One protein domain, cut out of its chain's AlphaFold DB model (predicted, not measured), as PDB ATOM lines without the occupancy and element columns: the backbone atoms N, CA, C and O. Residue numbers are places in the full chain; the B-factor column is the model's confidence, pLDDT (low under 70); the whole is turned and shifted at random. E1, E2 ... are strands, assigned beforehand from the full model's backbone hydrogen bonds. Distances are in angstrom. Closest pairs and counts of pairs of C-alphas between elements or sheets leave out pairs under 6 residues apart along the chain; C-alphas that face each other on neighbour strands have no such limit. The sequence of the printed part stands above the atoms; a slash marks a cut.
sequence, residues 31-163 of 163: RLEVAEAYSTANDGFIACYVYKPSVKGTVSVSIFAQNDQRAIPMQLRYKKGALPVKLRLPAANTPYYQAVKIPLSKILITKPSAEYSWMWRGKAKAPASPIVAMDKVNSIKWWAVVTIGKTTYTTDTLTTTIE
ATOM      1  N   ARG A  31      -7.364 -16.306 -49.867       94.12
ATOM      2  CA  ARG A  31      -8.454 -15.409 -50.262       94.12
ATOM      3  C   ARG A  31      -9.742 -16.194 -50.445       94.12
ATOM      4  O   ARG A  31      -9.713 -17.367 -50.833       94.12
ATOM      5  N   LEU A  32     -10.855 -15.533 -50.184       95.44
ATOM      6  CA  LEU A  32     -12.184 -16.046 -50.469       95.44
ATOM      7  C   LEU A  32     -12.731 -15.340 -51.710       95.44
ATOM      8  O   LEU A  32     -12.391 -14.194 -51.981       95.44
ATOM      9  N   GLU A  33     -13.557 -16.041 -52.462       95.56
ATOM     10  CA  GLU A  33     -14.414 -15.501 -53.508       95.56
ATOM     11  C   GLU A  33     -15.816 -16.021 -53.219       95.56
ATOM     12  O   GLU A  33     -15.990 -17.206 -52.919       95.56
ATOM     13  N   VAL A  34     -16.806 -15.144 -53.268       95.81
ATOM     14  CA  VAL A  34     -18.210 -15.505 -53.100       95.81
ATOM     15  C   VAL A  34     -19.042 -14.617 -54.011       95.81
ATOM     16  O   VAL A  34     -18.654 -13.479 -54.263       95.81
ATOM     17  N   ALA A  35     -20.154 -15.138 -54.527       94.69
ATOM     18  CA  ALA A  35     -21.081 -14.327 -55.307       94.69
ATOM     19  C   ALA A  35     -21.609 -13.147 -54.472       94.69
ATOM     20  O   ALA A  35     -21.968 -13.322 -53.304       94.69
ATOM     21  N   GLU A  36     -21.652 -11.958 -55.072       94.31
ATOM     22  CA  GLU A  36     -22.125 -10.727 -54.418       94.31
ATOM     23  C   GLU A  36     -23.635 -10.756 -54.149       94.31
ATOM     24  O   GLU A  36     -24.098 -10.190 -53.162       94.31
ATOM     25  N   ALA A  37     -24.392 -11.466 -54.985       93.12
ATOM     26  CA  ALA A  37     -25.823 -11.692 -54.830       93.12
ATOM     27  C   ALA A  37     -26.159 -13.175 -55.036       93.12
ATOM     28  O   ALA A  37     -25.447 -13.896 -55.741       93.12
ATOM     29  N   TYR A  38     -27.237 -13.629 -54.404       93.12
ATOM     30  CA  TYR A  38     -27.779 -14.974 -54.558       93.12
ATOM     31  C   TYR A  38     -29.303 -14.935 -54.623       93.12
ATOM     32  O   TYR A  38     -29.956 -14.386 -53.735       93.12
ATOM     33  N   SER A  39     -29.849 -15.622 -55.624       89.06
ATOM     34  CA  SER A  39     -31.264 -15.969 -55.710       89.06
ATOM     35  C   SER A  39     -31.408 -17.424 -56.152       89.06
ATOM     36  O   SER A  39     -30.470 -18.037 -56.664       89.06
ATOM     37  N   THR A  40     -32.595 -18.013 -56.004       80.50
ATOM     38  CA  THR A  40     -32.826 -19.381 -56.503       80.50
ATOM     39  C   THR A  40     -32.724 -19.490 -58.027       80.50
ATOM     40  O   THR A  40     -32.540 -20.592 -58.538       80.50
ATOM     41  N   ALA A  41     -32.850 -18.372 -58.750       82.12
ATOM     42  CA  ALA A  41     -32.688 -18.305 -60.201       82.12
ATOM     43  C   ALA A  41     -31.239 -18.010 -60.625       82.12
ATOM     44  O   ALA A  41     -30.820 -18.445 -61.695       82.12
ATOM     45  N   ASN A  42     -30.474 -17.299 -59.790       83.44
ATOM     46  CA  ASN A  42     -29.087 -16.930 -60.044       83.44
ATOM     47  C   ASN A  42     -28.174 -17.556 -58.982       83.44
ATOM     48  O   ASN A  42     -27.915 -16.977 -57.922       83.44
ATOM     49  N   ASP A  43     -27.731 -18.782 -59.267       87.38
ATOM     50  CA  ASP A  43     -26.795 -19.494 -58.406       87.38
ATOM     51  C   ASP A  43     -25.384 -18.910 -58.532       87.38
ATOM     52  O   ASP A  43     -24.961 -18.409 -59.571       87.38
ATOM     53  N   GLY A  44     -24.624 -19.038 -57.457       92.62
ATOM     54  CA  GLY A  44     -23.242 -18.611 -57.387       92.62
ATOM     55  C   GLY A  44     -22.372 -19.711 -56.814       92.62
ATOM     56  O   GLY A  44     -22.758 -20.874 -56.679       92.62
ATOM     57  N   PHE A  45     -21.167 -19.344 -56.412       95.12
ATOM     58  CA  PHE A  45     -20.325 -20.239 -55.639       95.12
ATOM     59  C   PHE A  45     -19.607 -19.479 -54.541       95.12
ATOM     60  O   PHE A  45     -19.446 -18.264 -54.597       95.12
ATOM     61  N   ILE A  46     -19.134 -20.245 -53.569       96.19
ATOM     62  CA  ILE A  46     -18.070 -19.843 -52.665       96.19
ATOM     63  C   ILE A  46     -16.820 -20.654 -53.006       96.19
ATOM     64  O   ILE A  46     -16.875 -21.880 -53.148       96.19
ATOM     65  N   ALA A  47     -15.688 -19.976 -53.167       95.94
ATOM     66  CA  ALA A  47     -14.402 -20.591 -53.442       95.94
ATOM     67  C   ALA A  47     -13.320 -20.039 -52.516       95.94
ATOM     68  O   ALA A  47     -13.190 -18.835 -52.324       95.94
ATOM     69  N   CYS A  48     -12.511 -20.935 -51.959       96.00
ATOM     70  CA  CYS A  48     -11.339 -20.570 -51.175       96.00
ATOM     71  C   CYS A  48     -10.082 -20.869 -51.985       96.00
ATOM     72  O   CYS A  48      -9.939 -21.963 -52.543       96.00
ATOM     73  N   TYR A  49      -9.167 -19.906 -52.027       94.75
ATOM     74  CA  TYR A  49      -7.901 -20.008 -52.732       94.75
ATOM     75  C   TYR A  49      -6.725 -19.827 -51.781       94.75
ATOM     76  O   TYR A  49      -6.789 -19.025 -50.853       94.75
ATOM     77  N   VAL A  50      -5.631 -20.536 -52.055       94.62
ATOM     78  CA  VAL A  50      -4.415 -20.540 -51.235       94.62
ATOM     79  C   VAL A  50      -3.202 -20.234 -52.105       94.62
ATOM     80  O   VAL A  50      -3.056 -20.797 -53.191       94.62
ATOM     81  N   TYR A  51      -2.350 -19.316 -51.658       92.56
ATOM     82  CA  TYR A  51      -1.167 -18.876 -52.391       92.56
ATOM     83  C   TYR A  51      -0.168 -20.032 -52.532       92.56
ATOM     84  O   TYR A  51       0.262 -20.618 -51.536       92.56
ATOM     85  N   LYS A  52       0.197 -20.381 -53.776       91.00
ATOM     86  CA  LYS A  52       0.970 -21.602 -54.081       91.00
ATOM     87  C   LYS A  52       2.289 -21.690 -53.298       91.00
ATOM     88  O   LYS A  52       2.521 -22.733 -52.691       91.00
ATOM     89  N   PRO A  53       3.126 -20.632 -53.229       90.56
ATOM     90  CA  PRO A  53       4.408 -20.691 -52.517       90.56
ATOM     91  C   PRO A  53       4.299 -20.903 -51.001       90.56
ATOM     92  O   PRO A  53       5.285 -21.273 -50.363       90.56
ATOM     93  N   SER A  54       3.123 -20.675 -50.406       88.19
ATOM     94  CA  SER A  54       2.896 -20.881 -48.972       88.19
ATOM     95  C   SER A  54       2.532 -22.324 -48.617       88.19
ATOM     96  O   SER A  54       2.578 -22.683 -47.444       88.19
ATOM     97  N   VAL A  55       2.201 -23.174 -49.597       89.50
ATOM     98  CA  VAL A  55       1.797 -24.566 -49.361       89.50
ATOM     99  C   VAL A  55       3.026 -25.449 -49.129       89.50
ATOM    100  O   VAL A  55       3.576 -26.034 -50.054       89.50
ATOM    101  N   LYS A  56       3.456 -25.551 -47.868       86.88
ATOM    102  CA  LYS A  56       4.567 -26.418 -47.422       86.88
ATOM    103  C   LYS A  56       4.107 -27.580 -46.527       86.88
ATOM    104  O   LYS A  56       4.893 -28.128 -45.764       86.88
ATOM    105  N   GLY A  57       2.822 -27.933 -46.571       86.25
ATOM    106  CA  GLY A  57       2.248 -28.970 -45.716       86.25
ATOM    107  C   GLY A  57       0.761 -29.198 -45.967       86.25
ATOM    108  O   GLY A  57       0.214 -28.759 -46.979       86.25
ATOM    109  N   THR A  58       0.108 -29.878 -45.022       92.50
ATOM    110  CA  THR A  58      -1.335 -30.144 -45.086       92.50
ATOM    111  C   THR A  58      -2.116 -28.836 -45.047       92.50
ATOM    112  O   THR A  58      -1.838 -27.973 -44.214       92.50
ATOM    113  N   VAL A  59      -3.100 -28.711 -45.936       94.88
ATOM    114  CA  VAL A  59      -4.007 -27.564 -46.002       94.88
ATOM    115  C   VAL A  59      -5.376 -27.987 -45.491       94.88
ATOM    116  O   VAL A  59      -5.949 -28.957 -45.982       94.88
ATOM    117  N   SER A  60      -5.922 -27.237 -44.539       96.00
ATOM    118  CA  SER A  60      -7.314 -27.355 -44.112       96.00
ATOM    119  C   SER A  60      -8.035 -26.025 -44.295       96.00
ATOM    120  O   SER A  60      -7.443 -24.953 -44.171       96.00
ATOM    121  N   VAL A  61      -9.324 -26.097 -44.623       96.19
ATOM    122  CA  VAL A  61     -10.175 -24.927 -44.844       96.19
ATOM    123  C   VAL A  61     -11.446 -25.090 -44.020       96.19
ATOM    124  O   VAL A  61     -12.129 -26.110 -44.110       96.19
ATOM    125  N   SER A  62     -11.771 -24.071 -43.232       96.06
ATOM    126  CA  SER A  62     -13.057 -23.927 -42.550       96.06
ATOM    127  C   SER A  62     -13.757 -22.686 -43.080       96.06
ATOM    128  O   SER A  62     -13.232 -21.588 -42.943       96.06
ATOM    129  N   ILE A  63     -14.928 -22.865 -43.686       96.69
ATOM    130  CA  ILE A  63     -15.757 -21.762 -44.181       96.69
ATOM    131  C   ILE A  63     -16.798 -21.423 -43.124       96.69
ATOM    132  O   ILE A  63     -17.438 -22.321 -42.567       96.69
ATOM    133  N   PHE A  64     -16.968 -20.131 -42.882       95.81
ATOM    134  CA  PHE A  64     -17.939 -19.592 -41.949       95.81
ATOM    135  C   PHE A  64     -18.904 -18.651 -42.660       95.81
ATOM    136  O   PHE A  64     -18.531 -17.964 -43.610       95.81
ATOM    137  N   ALA A  65     -20.141 -18.636 -42.174       94.88
ATOM    138  CA  ALA A  65     -21.199 -17.753 -42.626       94.88
ATOM    139  C   ALA A  65     -21.918 -17.130 -41.429       94.88
ATOM    140  O   ALA A  65     -22.093 -17.784 -40.402       94.88
ATOM    141  N   GLN A  66     -22.383 -15.897 -41.560       93.12
ATOM    142  CA  GLN A  66     -23.213 -15.227 -40.564       93.12
ATOM    143  C   GLN A  66     -24.279 -14.408 -41.282       93.12
ATOM    144  O   GLN A  66     -23.939 -13.553 -42.094       93.12
ATOM    145  N   ASN A  67     -25.554 -14.654 -40.989       92.38
ATOM    146  CA  ASN A  67     -26.631 -13.830 -41.533       92.38
ATOM    147  C   ASN A  67     -26.768 -12.497 -40.779       92.38
ATOM    148  O   ASN A  67     -26.222 -12.307 -39.691       92.38
ATOM    149  N   ASP A  68     -27.497 -11.564 -41.376       91.81
ATOM    150  CA  ASP A  68     -27.806 -10.252 -40.802       91.81
ATOM    151  C   ASP A  68     -28.768 -10.302 -39.606       91.81
ATOM    152  O   ASP A  68     -28.725  -9.418 -38.754       91.81
ATOM    153  N   GLN A  69     -29.581 -11.353 -39.493       89.50
ATOM    154  CA  GLN A  69     -30.556 -11.505 -38.406       89.50
ATOM    155  C   GLN A  69     -29.918 -11.916 -37.071       89.50
ATOM    156  O   GLN A  69     -30.443 -11.621 -35.998       89.50
ATOM    157  N   ARG A  70     -28.792 -12.640 -37.098       82.62
ATOM    158  CA  ARG A  70     -28.113 -13.136 -35.896       82.62
ATOM    159  C   ARG A  70     -26.604 -13.010 -36.022       82.62
ATOM    160  O   ARG A  70     -25.977 -13.612 -36.889       82.62
ATOM    161  N   ALA A  71     -25.992 -12.368 -35.030       83.56
ATOM    162  CA  ALA A  71     -24.540 -12.276 -34.888       83.56
ATOM    163  C   ALA A  71     -23.889 -13.583 -34.382       83.56
ATOM    164  O   ALA A  71     -23.087 -13.583 -33.449       83.56
ATOM    165  N   ILE A  72     -24.278 -14.730 -34.950       85.62
ATOM    166  CA  ILE A  72     -23.749 -16.049 -34.592       85.62
ATOM    167  C   ILE A  72     -23.164 -16.704 -35.848       85.62
ATOM    168  O   ILE A  72     -23.923 -17.157 -36.707       85.62
ATOM    169  N   PRO A  73     -21.829 -16.816 -35.936       90.62
ATOM    170  CA  PRO A  73     -21.170 -17.538 -37.011       90.62
ATOM    171  C   PRO A  73     -21.568 -19.015 -37.069       90.62
ATOM    172  O   PRO A  73     -21.625 -19.719 -36.055       90.62
ATOM    173  N   MET A  74     -21.771 -19.497 -38.287       92.19
ATOM    174  CA  MET A  74     -22.043 -20.885 -38.629       92.19
ATOM    175  C   MET A  74     -20.847 -21.444 -39.383       92.19
ATOM    176  O   MET A  74     -20.399 -20.832 -40.344       92.19
ATOM    177  N   GLN A  75     -20.343 -22.609 -38.987       94.56
ATOM    178  CA  GLN A  75     -19.282 -23.297 -39.723       94.56
ATOM    179  C   GLN A  75     -19.885 -24.318 -40.685       94.56
ATOM    180  O   GLN A  75     -20.703 -25.145 -40.273       94.56
ATOM    181  N   LEU A  76     -19.439 -24.296 -41.939       94.56
ATOM    182  CA  LEU A  76     -19.817 -25.279 -42.946       94.56
ATOM    183  C   LEU A  76     -19.053 -26.595 -42.738       94.56
ATOM    184  O   LEU A  76     -17.841 -26.608 -42.508       94.56
ATOM    185  N   ARG A  77     -19.763 -27.718 -42.850       93.12
ATOM    186  CA  ARG A  77     -19.245 -29.083 -42.693       93.12
ATOM    187  C   ARG A  77     -19.632 -29.937 -43.900       93.12
ATOM    188  O   ARG A  77     -20.736 -29.792 -44.419       93.12
ATOM    189  N   TYR A  78     -18.769 -30.880 -44.279       93.31
ATOM    190  CA  TYR A  78     -19.069 -31.912 -45.281       93.31
ATOM    191  C   TYR A  78     -19.250 -33.259 -44.579       93.31
ATOM    192  O   TYR A  78     -18.357 -33.693 -43.854       93.31
ATOM    193  N   LYS A  79     -20.410 -33.904 -44.736       88.75
ATOM    194  CA  LYS A  79     -20.789 -35.160 -44.062       88.75
ATOM    195  C   LYS A  79     -20.464 -35.145 -42.556       88.75
ATOM    196  O   LYS A  79     -19.900 -36.093 -42.024       88.75
ATOM    197  N   LYS A  80     -20.797 -34.036 -41.874       82.75
ATOM    198  CA  LYS A  80     -20.503 -33.746 -40.448       82.75
ATOM    199  C   LYS A  80     -19.008 -33.627 -40.078       82.75
ATOM    200  O   LYS A  80     -18.691 -33.425 -38.909       82.75
ATOM    201  N   GLY A  81     -18.100 -33.689 -41.052       88.56
ATOM    202  CA  GLY A  81     -16.653 -33.547 -40.889       88.56
ATOM    203  C   GLY A  81     -16.077 -32.275 -41.521       88.56
ATOM    204  O   GLY A  81     -16.794 -31.323 -41.843       88.56
ATOM    205  N   ALA A  82     -14.750 -32.248 -41.665       90.50
ATOM    206  CA  ALA A  82     -14.030 -31.161 -42.329       90.50
ATOM    207  C   ALA A  82     -14.383 -31.072 -43.823       90.50
ATOM    208  O   ALA A  82     -14.758 -32.067 -44.446       90.50
ATOM    209  N   LEU A  83     -14.248 -29.877 -44.403       94.38
ATOM    210  CA  LEU A  83     -14.439 -29.695 -45.838       94.38
ATOM    211  C   LEU A  83     -13.350 -30.446 -46.621       94.38
ATOM    212  O   LEU A  83     -12.174 -30.352 -46.260       94.38
ATOM    213  N   PRO A  84     -13.704 -31.161 -47.702       93.25
ATOM    214  CA  PRO A  84     -12.716 -31.795 -48.557       93.25
ATOM    215  C   PRO A  84     -11.926 -30.717 -49.305       93.25
ATOM    216  O   PRO A  84     -12.483 -29.966 -50.105       93.25
ATOM    217  N   VAL A  85     -10.618 -30.662 -49.060       93.75
ATOM    218  CA  VAL A  85      -9.702 -29.748 -49.750       93.75
ATOM    219  C   VAL A  85      -9.081 -30.461 -50.947       93.75
ATOM    220  O   VAL A  85      -8.519 -31.546 -50.812       93.75
ATOM    221  N   LYS A  86      -9.164 -29.850 -52.131       91.00
ATOM    222  CA  LYS A  86      -8.504 -30.324 -53.356       91.00
ATOM    223  C   LYS A  86      -7.767 -29.157 -53.992       91.00
ATOM    224  O   LYS A  86      -8.422 -28.305 -54.570       91.00
ATOM    225  N   LEU A  87      -6.435 -29.133 -53.915       89.62
ATOM    226  CA  LEU A  87      -5.603 -28.059 -54.472       89.62
ATOM    227  C   LEU A  87      -5.541 -28.153 -56.003       89.62
ATOM    228  O   LEU A  87      -4.660 -28.794 -56.572       89.62
ATOM    229  N   ARG A  88      -6.509 -27.531 -56.674       87.75
ATOM    230  CA  ARG A  88      -6.608 -27.495 -58.139       87.75
ATOM    231  C   ARG A  88      -6.021 -26.204 -58.688       87.75
ATOM    232  O   ARG A  88      -6.046 -25.169 -58.024       87.75
ATOM    233  N   LEU A  89      -5.515 -26.250 -59.915       82.25
ATOM    234  CA  LEU A  89      -5.124 -25.056 -60.662       82.25
ATOM    235  C   LEU A  89      -6.387 -24.444 -61.291       82.25
ATOM    236  O   LEU A  89      -6.976 -25.092 -62.151       82.25
ATOM    237  N   PRO A  90      -6.837 -23.245 -60.871       67.69
ATOM    238  CA  PRO A  90      -8.075 -22.665 -61.393       67.69
ATOM    239  C   PRO A  90      -7.935 -22.148 -62.835       67.69
ATOM    240  O   PRO A  90      -8.926 -22.107 -63.552       67.69
ATOM    241  N   ALA A  91      -6.717 -21.785 -63.259       64.19
ATOM    242  CA  ALA A  91      -6.329 -21.447 -64.632       64.19
ATOM    243  C   ALA A  91      -4.787 -21.446 -64.754       64.19
ATOM    244  O   ALA A  91      -4.079 -21.441 -63.737       64.19
ATOM    245  N   ALA A  92      -4.253 -21.417 -65.978       59.88
ATOM    246  CA  ALA A  92      -2.835 -21.129 -66.198       59.88
ATOM    247  C   ALA A  92      -2.509 -19.712 -65.675       59.88
ATOM    248  O   ALA A  92      -3.325 -18.803 -65.780       59.88
ATOM    249  N   ASN A  93      -1.332 -19.527 -65.076       71.81
ATOM    250  CA  ASN A  93      -0.791 -18.236 -64.605       71.81
ATOM    251  C   ASN A  93      -1.390 -17.599 -63.337       71.81
ATOM    252  O   ASN A  93      -0.908 -16.548 -62.914       71.81
ATOM    253  N   THR A  94      -2.350 -18.219 -62.643       83.00
ATOM    254  CA  THR A  94      -2.735 -17.715 -61.308       83.00
ATOM    255  C   THR A  94      -1.709 -18.162 -60.258       83.00
ATOM    256  O   THR A  94      -1.275 -19.319 -60.281       83.00
ATOM    257  N   PRO A  95      -1.315 -17.309 -59.296       89.06
ATOM    258  CA  PRO A  95      -0.417 -17.711 -58.220       89.06
ATOM    259  C   PRO A  95      -1.129 -18.460 -57.077       89.06
ATOM    260  O   PRO A  95      -0.544 -18.647 -56.011       89.06
ATOM    261  N   TYR A  96      -2.375 -18.901 -57.280       91.19
ATOM    262  CA  TYR A  96      -3.201 -19.545 -56.262       91.19
ATOM    263  C   TYR A  96      -3.650 -20.950 -56.682       91.19
ATOM    264  O   TYR A  96      -3.955 -21.202 -57.849       91.19
ATOM    265  N   TYR A  97      -3.740 -21.854 -55.712       93.81
ATOM    266  CA  TYR A  97      -4.557 -23.059 -55.818       93.81
ATOM    267  C   TYR A  97      -5.991 -22.737 -55.408       93.81
ATOM    268  O   TYR A  97      -6.200 -22.033 -54.426       93.81
ATOM    269  N   GLN A  98      -6.976 -23.279 -56.118       94.50
ATOM    270  CA  GLN A  98      -8.338 -23.380 -55.603       94.50
ATOM    271  C   GLN A  98      -8.376 -24.570 -54.649       94.50
ATOM    272  O   GLN A  98      -8.081 -25.679 -55.074       94.50
ATOM    273  N   ALA A  99      -8.694 -24.339 -53.378       94.69
ATOM    274  CA  ALA A  99      -8.712 -25.360 -52.332       94.69
ATOM    275  C   ALA A  99     -10.110 -25.960 -52.131       94.69
ATOM    276  O   ALA A  99     -10.248 -27.162 -51.912       94.69
ATOM    277  N   VAL A 100     -11.144 -25.120 -52.219       95.69
ATOM    278  CA  VAL A 100     -12.557 -25.487 -52.061       95.69
ATOM    279  C   VAL A 100     -13.369 -24.674 -53.069       95.69
ATOM    280  O   VAL A 100     -13.070 -23.498 -53.267       95.69
ATOM    281  N   LYS A 101     -14.385 -25.280 -53.694       95.56
ATOM    282  CA  LYS A 101     -15.419 -24.595 -54.487       95.56
ATOM    283  C   LYS A 101     -16.756 -25.292 -54.260       95.56
ATOM    284  O   LYS A 101     -16.848 -26.497 -54.488       95.56
ATOM    285  N   ILE A 102     -17.763 -24.554 -53.800       94.88
ATOM    286  CA  ILE A 102     -19.079 -25.094 -53.443       94.88
ATOM    287  C   ILE A 102     -20.156 -24.180 -54.043       94.88
ATOM    288  O   ILE A 102     -20.105 -22.975 -53.792       94.88
ATOM    289  N   PRO A 103     -21.113 -24.706 -54.830       94.06
ATOM    290  CA  PRO A 103     -22.256 -23.924 -55.299       94.06
ATOM    291  C   PRO A 103     -23.104 -23.426 -54.126       94.06
ATOM    292  O   PRO A 103     -23.345 -24.184 -53.178       94.06
ATOM    293  N   LEU A 104     -23.575 -22.181 -54.185       94.00
ATOM    294  CA  LEU A 104     -24.394 -21.614 -53.113       94.00
ATOM    295  C   LEU A 104     -25.719 -22.373 -52.978       94.00
ATOM    296  O   LEU A 104     -26.107 -22.696 -51.859       94.00
ATOM    297  N   SER A 105     -26.317 -22.820 -54.082       91.12
ATOM    298  CA  SER A 105     -27.502 -23.693 -54.114       91.12
ATOM    299  C   SER A 105     -27.365 -25.031 -53.378       91.12
ATOM    300  O   SER A 105     -28.357 -25.732 -53.198       91.12
ATOM    301  N   LYS A 106     -26.163 -25.443 -52.952       91.44
ATOM    302  CA  LYS A 106     -25.959 -26.663 -52.145       91.44
ATOM    303  C   LYS A 106     -25.926 -26.401 -50.643       91.44
ATOM    304  O   LYS A 106     -26.045 -27.353 -49.867       91.44
ATOM    305  N   ILE A 107     -25.723 -25.147 -50.243       92.38
ATOM    306  CA  ILE A 107     -25.471 -24.748 -48.851       92.38
ATOM    307  C   ILE A 107     -26.422 -23.654 -48.354       92.38
ATOM    308  O   ILE A 107     -26.634 -23.563 -47.146       92.38
ATOM    309  N   LEU A 108     -27.014 -22.882 -49.270       91.62
ATOM    310  CA  LEU A 108     -28.068 -21.892 -49.058       91.62
ATOM    311  C   LEU A 108     -29.431 -22.482 -49.437       91.62
ATOM    312  O   LEU A 108     -30.089 -22.035 -50.366       91.62
ATOM    313  N   ILE A 109     -29.843 -23.531 -48.730       85.56
ATOM    314  CA  ILE A 109     -31.067 -24.282 -49.042       85.56
ATOM    315  C   ILE A 109     -32.029 -24.336 -47.864       85.56
ATOM    316  O   ILE A 109     -31.616 -24.293 -46.710       85.56
ATOM    317  N   THR A 110     -33.321 -24.471 -48.155       79.19
ATOM    318  CA  THR A 110     -34.375 -24.546 -47.133       79.19
ATOM    319  C   THR A 110     -34.506 -25.929 -46.495       79.19
ATOM    320  O   THR A 110     -34.881 -26.046 -45.331       79.19
ATOM    321  N   LYS A 111     -34.158 -26.986 -47.237       80.69
ATOM    322  CA  LYS A 111     -34.158 -28.380 -46.766       80.69
ATOM    323  C   LYS A 111     -32.737 -28.826 -46.404       80.69
ATOM    324  O   LYS A 111     -31.797 -28.317 -46.999       80.69
ATOM    325  N   PRO A 112     -32.540 -29.783 -45.480       78.94
ATOM    326  CA  PRO A 112     -31.208 -30.312 -45.180       78.94
ATOM    327  C   PRO A 112     -30.501 -30.879 -46.423       78.94
ATOM    328  O   PRO A 112     -31.106 -31.610 -47.207       78.94
ATOM    329  N   SER A 113     -29.211 -30.571 -46.587       85.44
ATOM    330  CA  SER A 113     -28.376 -31.158 -47.643       85.44
ATOM    331  C   SER A 113     -27.918 -32.555 -47.228       85.44
ATOM    332  O   SER A 113     -27.596 -32.795 -46.065       85.44
ATOM    333  N   ALA A 114     -27.844 -33.482 -48.187       85.88
ATOM    334  CA  ALA A 114     -27.275 -34.810 -47.950       85.88
ATOM    335  C   ALA A 114     -25.759 -34.757 -47.680       85.88
ATOM    336  O   ALA A 114     -25.203 -35.633 -47.019       85.88
ATOM    337  N   GLU A 115     -25.084 -33.733 -48.201       91.19
ATOM    338  CA  GLU A 115     -23.629 -33.607 -48.130       91.19
ATOM    339  C   GLU A 115     -23.178 -32.527 -47.158       91.19
ATOM    340  O   GLU A 115     -22.189 -32.714 -46.453       91.19
ATOM    341  N   TYR A 116     -23.882 -31.400 -47.116       92.50
ATOM    342  CA  TYR A 116     -23.460 -30.238 -46.352       92.50
ATOM    343  C   TYR A 116     -24.313 -30.051 -45.107       92.50
ATOM    344  O   TYR A 116     -25.505 -30.333 -45.072       92.50
ATOM    345  N   SER A 117     -23.682 -29.569 -44.049       90.81
ATOM    346  CA  SER A 117     -24.375 -29.228 -42.810       90.81
ATOM    347  C   SER A 117     -23.705 -28.032 -42.169       90.81
ATOM    348  O   SER A 117     -22.541 -27.735 -42.445       90.81
ATOM    349  N   TRP A 118     -24.444 -27.361 -41.299       90.25
ATOM    350  CA  TRP A 118     -23.952 -26.212 -40.567       90.25
ATOM    351  C   TRP A 118     -23.836 -26.526 -39.082       90.25
ATOM    352  O   TRP A 118     -24.582 -27.334 -38.531       90.25
ATOM    353  N   MET A 119     -22.873 -25.888 -38.428       88.62
ATOM    354  CA  MET A 119     -22.617 -26.043 -37.001       88.62
ATOM    355  C   MET A 119     -22.541 -24.668 -36.335       88.62
ATOM    356  O   MET A 119     -21.821 -23.790 -36.807       88.62
ATOM    357  N   TRP A 120     -23.246 -24.492 -35.218       84.25
ATOM    358  CA  TRP A 120     -23.238 -23.265 -34.416       84.25
ATOM    359  C   TRP A 120     -22.380 -23.460 -33.179       84.25
ATOM    360  O   TRP A 120     -22.678 -24.338 -32.374       84.25
ATOM    361  N   ARG A 121     -21.342 -22.636 -32.987       70.94
ATOM    362  CA  ARG A 121     -20.495 -22.667 -31.773       70.94
ATOM    363  C   ARG A 121     -20.031 -24.088 -31.374       70.94
ATOM    364  O   ARG A 121     -20.028 -24.431 -30.196       70.94
ATOM    365  N   GLY A 122     -19.731 -24.957 -32.344       62.72
ATOM    366  CA  GLY A 122     -19.343 -26.353 -32.076       62.72
ATOM    367  C   GLY A 122     -20.493 -27.326 -31.753       62.72
ATOM    368  O   GLY A 122     -20.239 -28.502 -31.515       62.72
ATOM    369  N   LYS A 123     -21.755 -26.878 -31.766       62.31
ATOM    370  CA  LYS A 123     -22.959 -27.695 -31.540       62.31
ATOM    371  C   LYS A 123     -23.714 -27.932 -32.854       62.31
ATOM    372  O   LYS A 123     -23.943 -27.012 -33.636       62.31
ATOM    373  N   ALA A 124     -24.151 -29.173 -33.077       57.19
ATOM    374  CA  ALA A 124     -24.829 -29.615 -34.303       57.19
ATOM    375  C   ALA A 124     -26.287 -29.120 -34.463       57.19
ATOM    376  O   ALA A 124     -26.940 -29.467 -35.440       57.19
ATOM    377  N   LYS A 125     -26.814 -28.316 -33.527       64.75
ATOM    378  CA  LYS A 125     -28.177 -27.748 -33.576       64.75
ATOM    379  C   LYS A 125     -28.226 -26.410 -34.335       64.75
ATOM    380  O   LYS A 125     -28.787 -25.443 -33.830       64.75
ATOM    381  N   ALA A 126     -27.577 -26.325 -35.492       71.56
ATOM    382  CA  ALA A 126     -27.698 -25.155 -36.364       71.56
ATOM    383  C   ALA A 126     -28.897 -25.334 -37.318       71.56
ATOM    384  O   ALA A 126     -29.290 -26.479 -37.569       71.56
ATOM    385  N   PRO A 127     -29.481 -24.252 -37.862       79.06
ATOM    386  CA  PRO A 127     -30.487 -24.373 -38.909       79.06
ATOM    387  C   PRO A 127     -29.894 -25.071 -40.140       79.06
ATOM    388  O   PRO A 127     -28.673 -25.127 -40.318       79.06
ATOM    389  N   ALA A 128     -30.768 -25.588 -41.009       82.38
ATOM    390  CA  ALA A 128     -30.362 -26.292 -42.229       82.38
ATOM    391  C   ALA A 128     -29.445 -25.446 -43.132       82.38
ATOM    392  O   ALA A 128     -28.641 -25.999 -43.878       82.38
ATOM    393  N   SER A 129     -29.551 -24.118 -43.036       88.19
ATOM    394  CA  SER A 129     -28.762 -23.143 -43.777       88.19
ATOM    395  C   SER A 129     -28.796 -21.768 -43.087       88.19
ATOM    396  O   SER A 129     -29.764 -21.478 -42.375       88.19
ATOM    397  N   PRO A 130     -27.799 -20.892 -43.324       87.69
ATOM    398  CA  PRO A 130     -27.814 -19.495 -42.902       87.69
ATOM    399  C   PRO A 130     -29.058 -18.704 -43.326       87.69
ATOM    400  O   PRO A 130     -29.396 -17.756 -42.625       87.69
ATOM    401  N   ILE A 131     -29.760 -19.091 -44.403       87.50
ATOM    402  CA  ILE A 131     -30.995 -18.408 -44.849       87.50
ATOM    403  C   ILE A 131     -32.263 -18.857 -44.105       87.50
ATOM    404  O   ILE A 131     -33.285 -18.196 -44.200       87.50
ATOM    405  N   VAL A 132     -32.226 -19.974 -43.369       76.19
ATOM    406  CA  VAL A 132     -33.414 -20.596 -42.731       76.19
ATOM    407  C   VAL A 132     -33.491 -20.242 -41.243       76.19
ATOM    408  O   VAL A 132     -34.160 -20.911 -40.466       76.19
ATOM    409  N   ALA A 133     -32.728 -19.243 -40.795       61.84
ATOM    410  CA  ALA A 133     -32.505 -19.066 -39.369       61.84
ATOM    411  C   ALA A 133     -33.783 -18.679 -38.615       61.84
ATOM    412  O   ALA A 133     -33.989 -19.265 -37.556       61.84
ATOM    413  N   MET A 134     -34.610 -17.762 -39.136       62.31
ATOM    414  CA  MET A 134     -35.898 -17.341 -38.554       62.31
ATOM    415  C   MET A 134     -36.713 -16.498 -39.554       62.31
ATOM    416  O   MET A 134     -37.728 -16.957 -40.069       62.31
ATOM    417  N   ASP A 135     -36.212 -15.284 -39.819       70.44
ATOM    418  CA  ASP A 135     -36.823 -14.210 -40.608       70.44
ATOM    419  C   ASP A 135     -36.221 -14.134 -42.017       70.44
ATOM    420  O   ASP A 135     -35.263 -14.852 -42.334       70.44
ATOM    421  N   LYS A 136     -36.749 -13.238 -42.865       85.06
ATOM    422  CA  LYS A 136     -36.153 -12.954 -44.176       85.06
ATOM    423  C   LYS A 136     -34.724 -12.427 -43.982       85.06
ATOM    424  O   LYS A 136     -34.517 -11.291 -43.568       85.06
ATOM    425  N   VAL A 137     -33.743 -13.273 -44.285       88.94
ATOM    426  CA  VAL A 137     -32.318 -12.922 -44.328       88.94
ATOM    427  C   VAL A 137     -32.062 -12.085 -45.577       88.94
ATOM    428  O   VAL A 137     -32.383 -12.546 -46.667       88.94
ATOM    429  N   ASN A 138     -31.469 -10.897 -45.433       93.25
ATOM    430  CA  ASN A 138     -31.150 -10.032 -46.581       93.25
ATOM    431  C   ASN A 138     -29.683 -10.133 -46.991       93.25
ATOM    432  O   ASN A 138     -29.329  -9.814 -48.121       93.25
ATOM    433  N   SER A 139     -28.806 -10.556 -46.078       94.62
ATOM    434  CA  SER A 139     -27.392 -10.736 -46.399       94.62
ATOM    435  C   SER A 139     -26.712 -11.794 -45.540       94.62
ATOM    436  O   SER A 139     -27.139 -12.117 -44.428       94.62
ATOM    437  N   ILE A 140     -25.619 -12.334 -46.075       95.12
ATOM    438  CA  ILE A 140     -24.740 -13.283 -45.401       95.12
ATOM    439  C   ILE A 140     -23.302 -12.788 -45.518       95.12
ATOM    440  O   ILE A 140     -22.797 -12.577 -46.617       95.12
ATOM    441  N   LYS A 141     -22.627 -12.657 -44.378       97.12
ATOM    442  CA  LYS A 141     -21.183 -12.440 -44.282       97.12
ATOM    443  C   LYS A 141     -20.448 -13.775 -44.325       97.12
ATOM    444  O   LYS A 141     -20.859 -14.714 -43.649       97.12
ATOM    445  N   TRP A 142     -19.336 -13.829 -45.044       97.44
ATOM    446  CA  TRP A 142     -18.536 -15.023 -45.290       97.44
ATOM    447  C   TRP A 142     -17.064 -14.770 -45.016       97.44
ATOM    448  O   TRP A 142     -16.524 -13.751 -45.427       97.44
ATOM    449  N   TRP A 143     -16.395 -15.731 -44.395       97.44
ATOM    450  CA  TRP A 143     -14.937 -15.750 -44.291       97.44
ATOM    451  C   TRP A 143     -14.451 -17.193 -44.209       97.44
ATOM    452  O   TRP A 143     -15.214 -18.115 -43.901       97.44
ATOM    453  N   ALA A 144     -13.168 -17.406 -44.482       97.31
ATOM    454  CA  ALA A 144     -12.528 -18.696 -44.304       97.31
ATOM    455  C   ALA A 144     -11.355 -18.598 -43.334       97.31
ATOM    456  O   ALA A 144     -10.581 -17.645 -43.351       97.31
ATOM    457  N   VAL A 145     -11.207 -19.641 -42.523       96.50
ATOM    458  CA  VAL A 145      -9.994 -19.909 -41.759       96.50
ATOM    459  C   VAL A 145      -9.249 -21.031 -42.468       96.50
ATOM    460  O   VAL A 145      -9.766 -22.141 -42.614       96.50
ATOM    461  N   VAL A 146      -8.040 -20.732 -42.929       96.25
ATOM    462  CA  VAL A 146      -7.172 -21.651 -43.663       96.25
ATOM    463  C   VAL A 146      -5.965 -21.972 -42.802       96.25
ATOM    464  O   VAL A 146      -5.245 -21.072 -42.387       96.25
ATOM    465  N   THR A 147      -5.719 -23.253 -42.545       96.19
ATOM    466  CA  THR A 147      -4.503 -23.693 -41.850       96.19
ATOM    467  C   THR A 147      -3.589 -24.404 -42.831       96.19
ATOM    468  O   THR A 147      -4.030 -25.302 -43.544       96.19
ATOM    469  N   ILE A 148      -2.321 -23.996 -42.873       94.50
ATOM    470  CA  ILE A 148      -1.272 -24.607 -43.691       94.50
ATOM    471  C   ILE A 148      -0.162 -25.069 -42.751       94.50
ATOM    472  O   ILE A 148       0.540 -24.255 -42.145       94.50
ATOM    473  N   GLY A 149      -0.011 -26.383 -42.593       92.44
ATOM    474  CA  GLY A 149       0.868 -26.940 -41.568       92.44
ATOM    475  C   GLY A 149       0.412 -26.515 -40.169       92.44
ATOM    476  O   GLY A 149      -0.630 -26.966 -39.704       92.44
ATOM    477  N   LYS A 150       1.190 -25.652 -39.505       91.50
ATOM    478  CA  LYS A 150       0.895 -25.131 -38.155       91.50
ATOM    479  C   LYS A 150       0.383 -23.687 -38.146       91.50
ATOM    480  O   LYS A 150       0.033 -23.187 -37.082       91.50
ATOM    481  N   THR A 151       0.362 -23.014 -39.296       92.69
ATOM    482  CA  THR A 151       0.006 -21.594 -39.371       92.69
ATOM    483  C   THR A 151      -1.425 -21.432 -39.850       92.69
ATOM    484  O   THR A 151      -1.821 -22.045 -40.842       92.69
ATOM    485  N   THR A 152      -2.182 -20.582 -39.165       95.00
ATOM    486  CA  THR A 152      -3.581 -20.296 -39.473       95.00
ATOM    487  C   THR A 152      -3.732 -18.870 -39.990       95.00
ATOM    488  O   THR A 152      -3.185 -17.928 -39.422       95.00
ATOM    489  N   TYR A 153      -4.499 -18.724 -41.064       94.44
ATOM    490  CA  TYR A 153      -4.808 -17.469 -41.737       94.44
ATOM    491  C   TYR A 153      -6.323 -17.299 -41.793       94.44
ATOM    492  O   TYR A 153      -7.044 -18.269 -42.028       94.44
ATOM    493  N   THR A 154      -6.803 -16.073 -41.621       96.00
ATOM    494  CA  THR A 154      -8.220 -15.731 -41.794       96.00
ATOM    495  C   THR A 154      -8.340 -14.815 -43.001       96.00
ATOM    496  O   THR A 154      -7.566 -13.870 -43.121       96.00
ATOM    497  N   THR A 155      -9.248 -15.128 -43.923       96.00
ATOM    498  CA  THR A 155      -9.510 -14.269 -45.083       96.00
ATOM    499  C   THR A 155     -10.288 -13.028 -44.669       96.00
ATOM    500  O   THR A 155     -10.958 -13.028 -43.635       96.00
ATOM    501  N   ASP A 156     -10.299 -12.021 -45.538       94.88
ATOM    502  CA  ASP A 156     -11.259 -10.927 -45.425       94.88
ATOM    503  C   ASP A 156     -12.698 -11.455 -45.408       94.88
ATOM    504  O   ASP A 156     -13.002 -12.549 -45.907       94.88
ATOM    505  N   THR A 157     -13.579 -10.658 -44.803       96.38
ATOM    506  CA  THR A 157     -15.011 -10.943 -44.775       96.38
ATOM    507  C   THR A 157     -15.670 -10.379 -46.025       96.38
ATOM    508  O   THR A 157     -15.577  -9.184 -46.290       96.38
ATOM    509  N   LEU A 158     -16.366 -11.234 -46.767       97.19
ATOM    510  CA  LEU A 158     -17.159 -10.862 -47.938       97.19
ATOM    511  C   LEU A 158     -18.648 -10.945 -47.612       97.19
ATOM    512  O   LEU A 158     -19.033 -11.642 -46.677       97.19
ATOM    513  N   THR A 159     -19.491 -10.246 -48.365       97.06
ATOM    514  CA  THR A 159     -20.943 -10.239 -48.138       97.06
ATOM    515  C   THR A 159     -21.676 -10.639 -49.409       97.06
ATOM    516  O   THR A 159     -21.328 -10.174 -50.487       97.06
ATOM    517  N   THR A 160     -22.687 -11.490 -49.258       96.44
ATOM    518  CA  THR A 160     -23.645 -11.851 -50.306       96.44
ATOM    519  C   THR A 160     -25.012 -11.300 -49.930       96.44
ATOM    520  O   THR A 160     -25.485 -11.578 -48.826       96.44
ATOM    521  N   THR A 161     -25.653 -10.564 -50.830       95.62
ATOM    522  CA  THR A 161     -27.059 -10.151 -50.717       95.62
ATOM    523  C   THR A 161     -27.979 -11.306 -51.113       95.62
ATOM    524  O   THR A 161     -27.667 -12.063 -52.031       95.62
ATOM    525  N   ILE A 162     -29.101 -11.463 -50.411       92.44
ATOM    526  CA  ILE A 162     -30.111 -12.497 -50.666       92.44
ATOM    527  C   ILE A 162     -31.355 -11.835 -51.257       92.44
ATOM    528  O   ILE A 162     -31.927 -10.938 -50.634       92.44
ATOM    529  N   GLU A 163     -31.752 -12.281 -52.449       88.31
ATOM    530  CA  GLU A 163     -32.863 -11.720 -53.236       88.31
ATOM    531  C   GLU A 163     -34.151 -12.547 -53.114       88.31
ATOM    532  O   GLU A 163     -34.089 -13.790 -53.278       88.31
TER     533      GLU A 163
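Overview. This is residues 31 to 163 of the 163 residues of an uncharacterized protein of Chitinophagaceae bacterium IBVUCB1 (UniProt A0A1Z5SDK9). Two sheets lie face to face as a sandwich: a larger, strongly twisted sheet of E3, E4, E6, E7, E8 and E9, and a smaller sheet of E1, E2 and E5 that covers part of it over E3 and E7, with the strands of the two sheets crossed at 39 degrees. At one edge of the sandwich a short parallel pairing of residues 37 to 38 with E9 joins the two sides, while E4 and E6 lie beyond the smaller sheet. The 133 printed residues have no named helix and nine strands, E1 to E9 in chain order; the class is all strand, though only 57 residues are in named strands, under half. The smaller sheet has the order E1, E2, E5, antiparallel, and the larger is branched, its neighbour pairs antiparallel. The whole is compact, with a radius of gyration of the C-alphas of 14.6 A and spans of 43 by 31 by 26 A.

Along the chain. E1, residues 31 to 34, begins at C-alpha 31 (-8.454, -15.409, -50.262). E2 is residues 45 to 51, 19.5 A long, and E3 residues 59 to 67, 26.8 A. E4 is residues 74 to 78. E5, residues 96 to 103, 19.6 A long, bends by 58 degrees at residue 99. E6 is residues 116 to 120. E7, the longest strand, is residues 139 to 148, 29.7 A, from C-alpha 139 (-27.392, -10.736, -46.399). E8 is residues 151 to 154, and E9, residues 158 to 162, ends at C-alpha 162 (-30.111, -12.497, -50.666).

Arrangement. E1 and E2 form a hairpin, with N 33 and O 47 2.8 A apart. E5 is the other antiparallel neighbour of E2, with N 46 and O 102 2.9 A apart. Across the sandwich, the closest C-alphas of E1 and E7 are those of Leu 32 and Ala 144, 6.7 A apart; those of E3 and E5 are Val 61 and Val 100, 7.6 A. E3 has E4 on one side, N 65 to O 74 at 2.9 A, and E7 on the other, N 62 to O 145 at 2.9 A. E6 is the neighbour of E4, N 77 to O 117 at 2.8 A. On the other side of E7 from E3, its pairing is staggered: E9 beside residues 139 to 142, N 142 to O 158 at 2.7 A, and E8 beside residues 144 to 148, N 146 to O 153 at 2.8 A.

Size, cuts and confidence. The two C-alphas farthest apart, those of Asn 93 and Met 134, are 43.7 A apart. The printed part has no cut and ends at residue 163, the chain's last. The links E4 to E5, E5 to E6 and E6 to E7 are long. The mean pLDDT of the printed part is 88.8; residues 90 to 92, 122 to 125 and 133 to 134 are under 70.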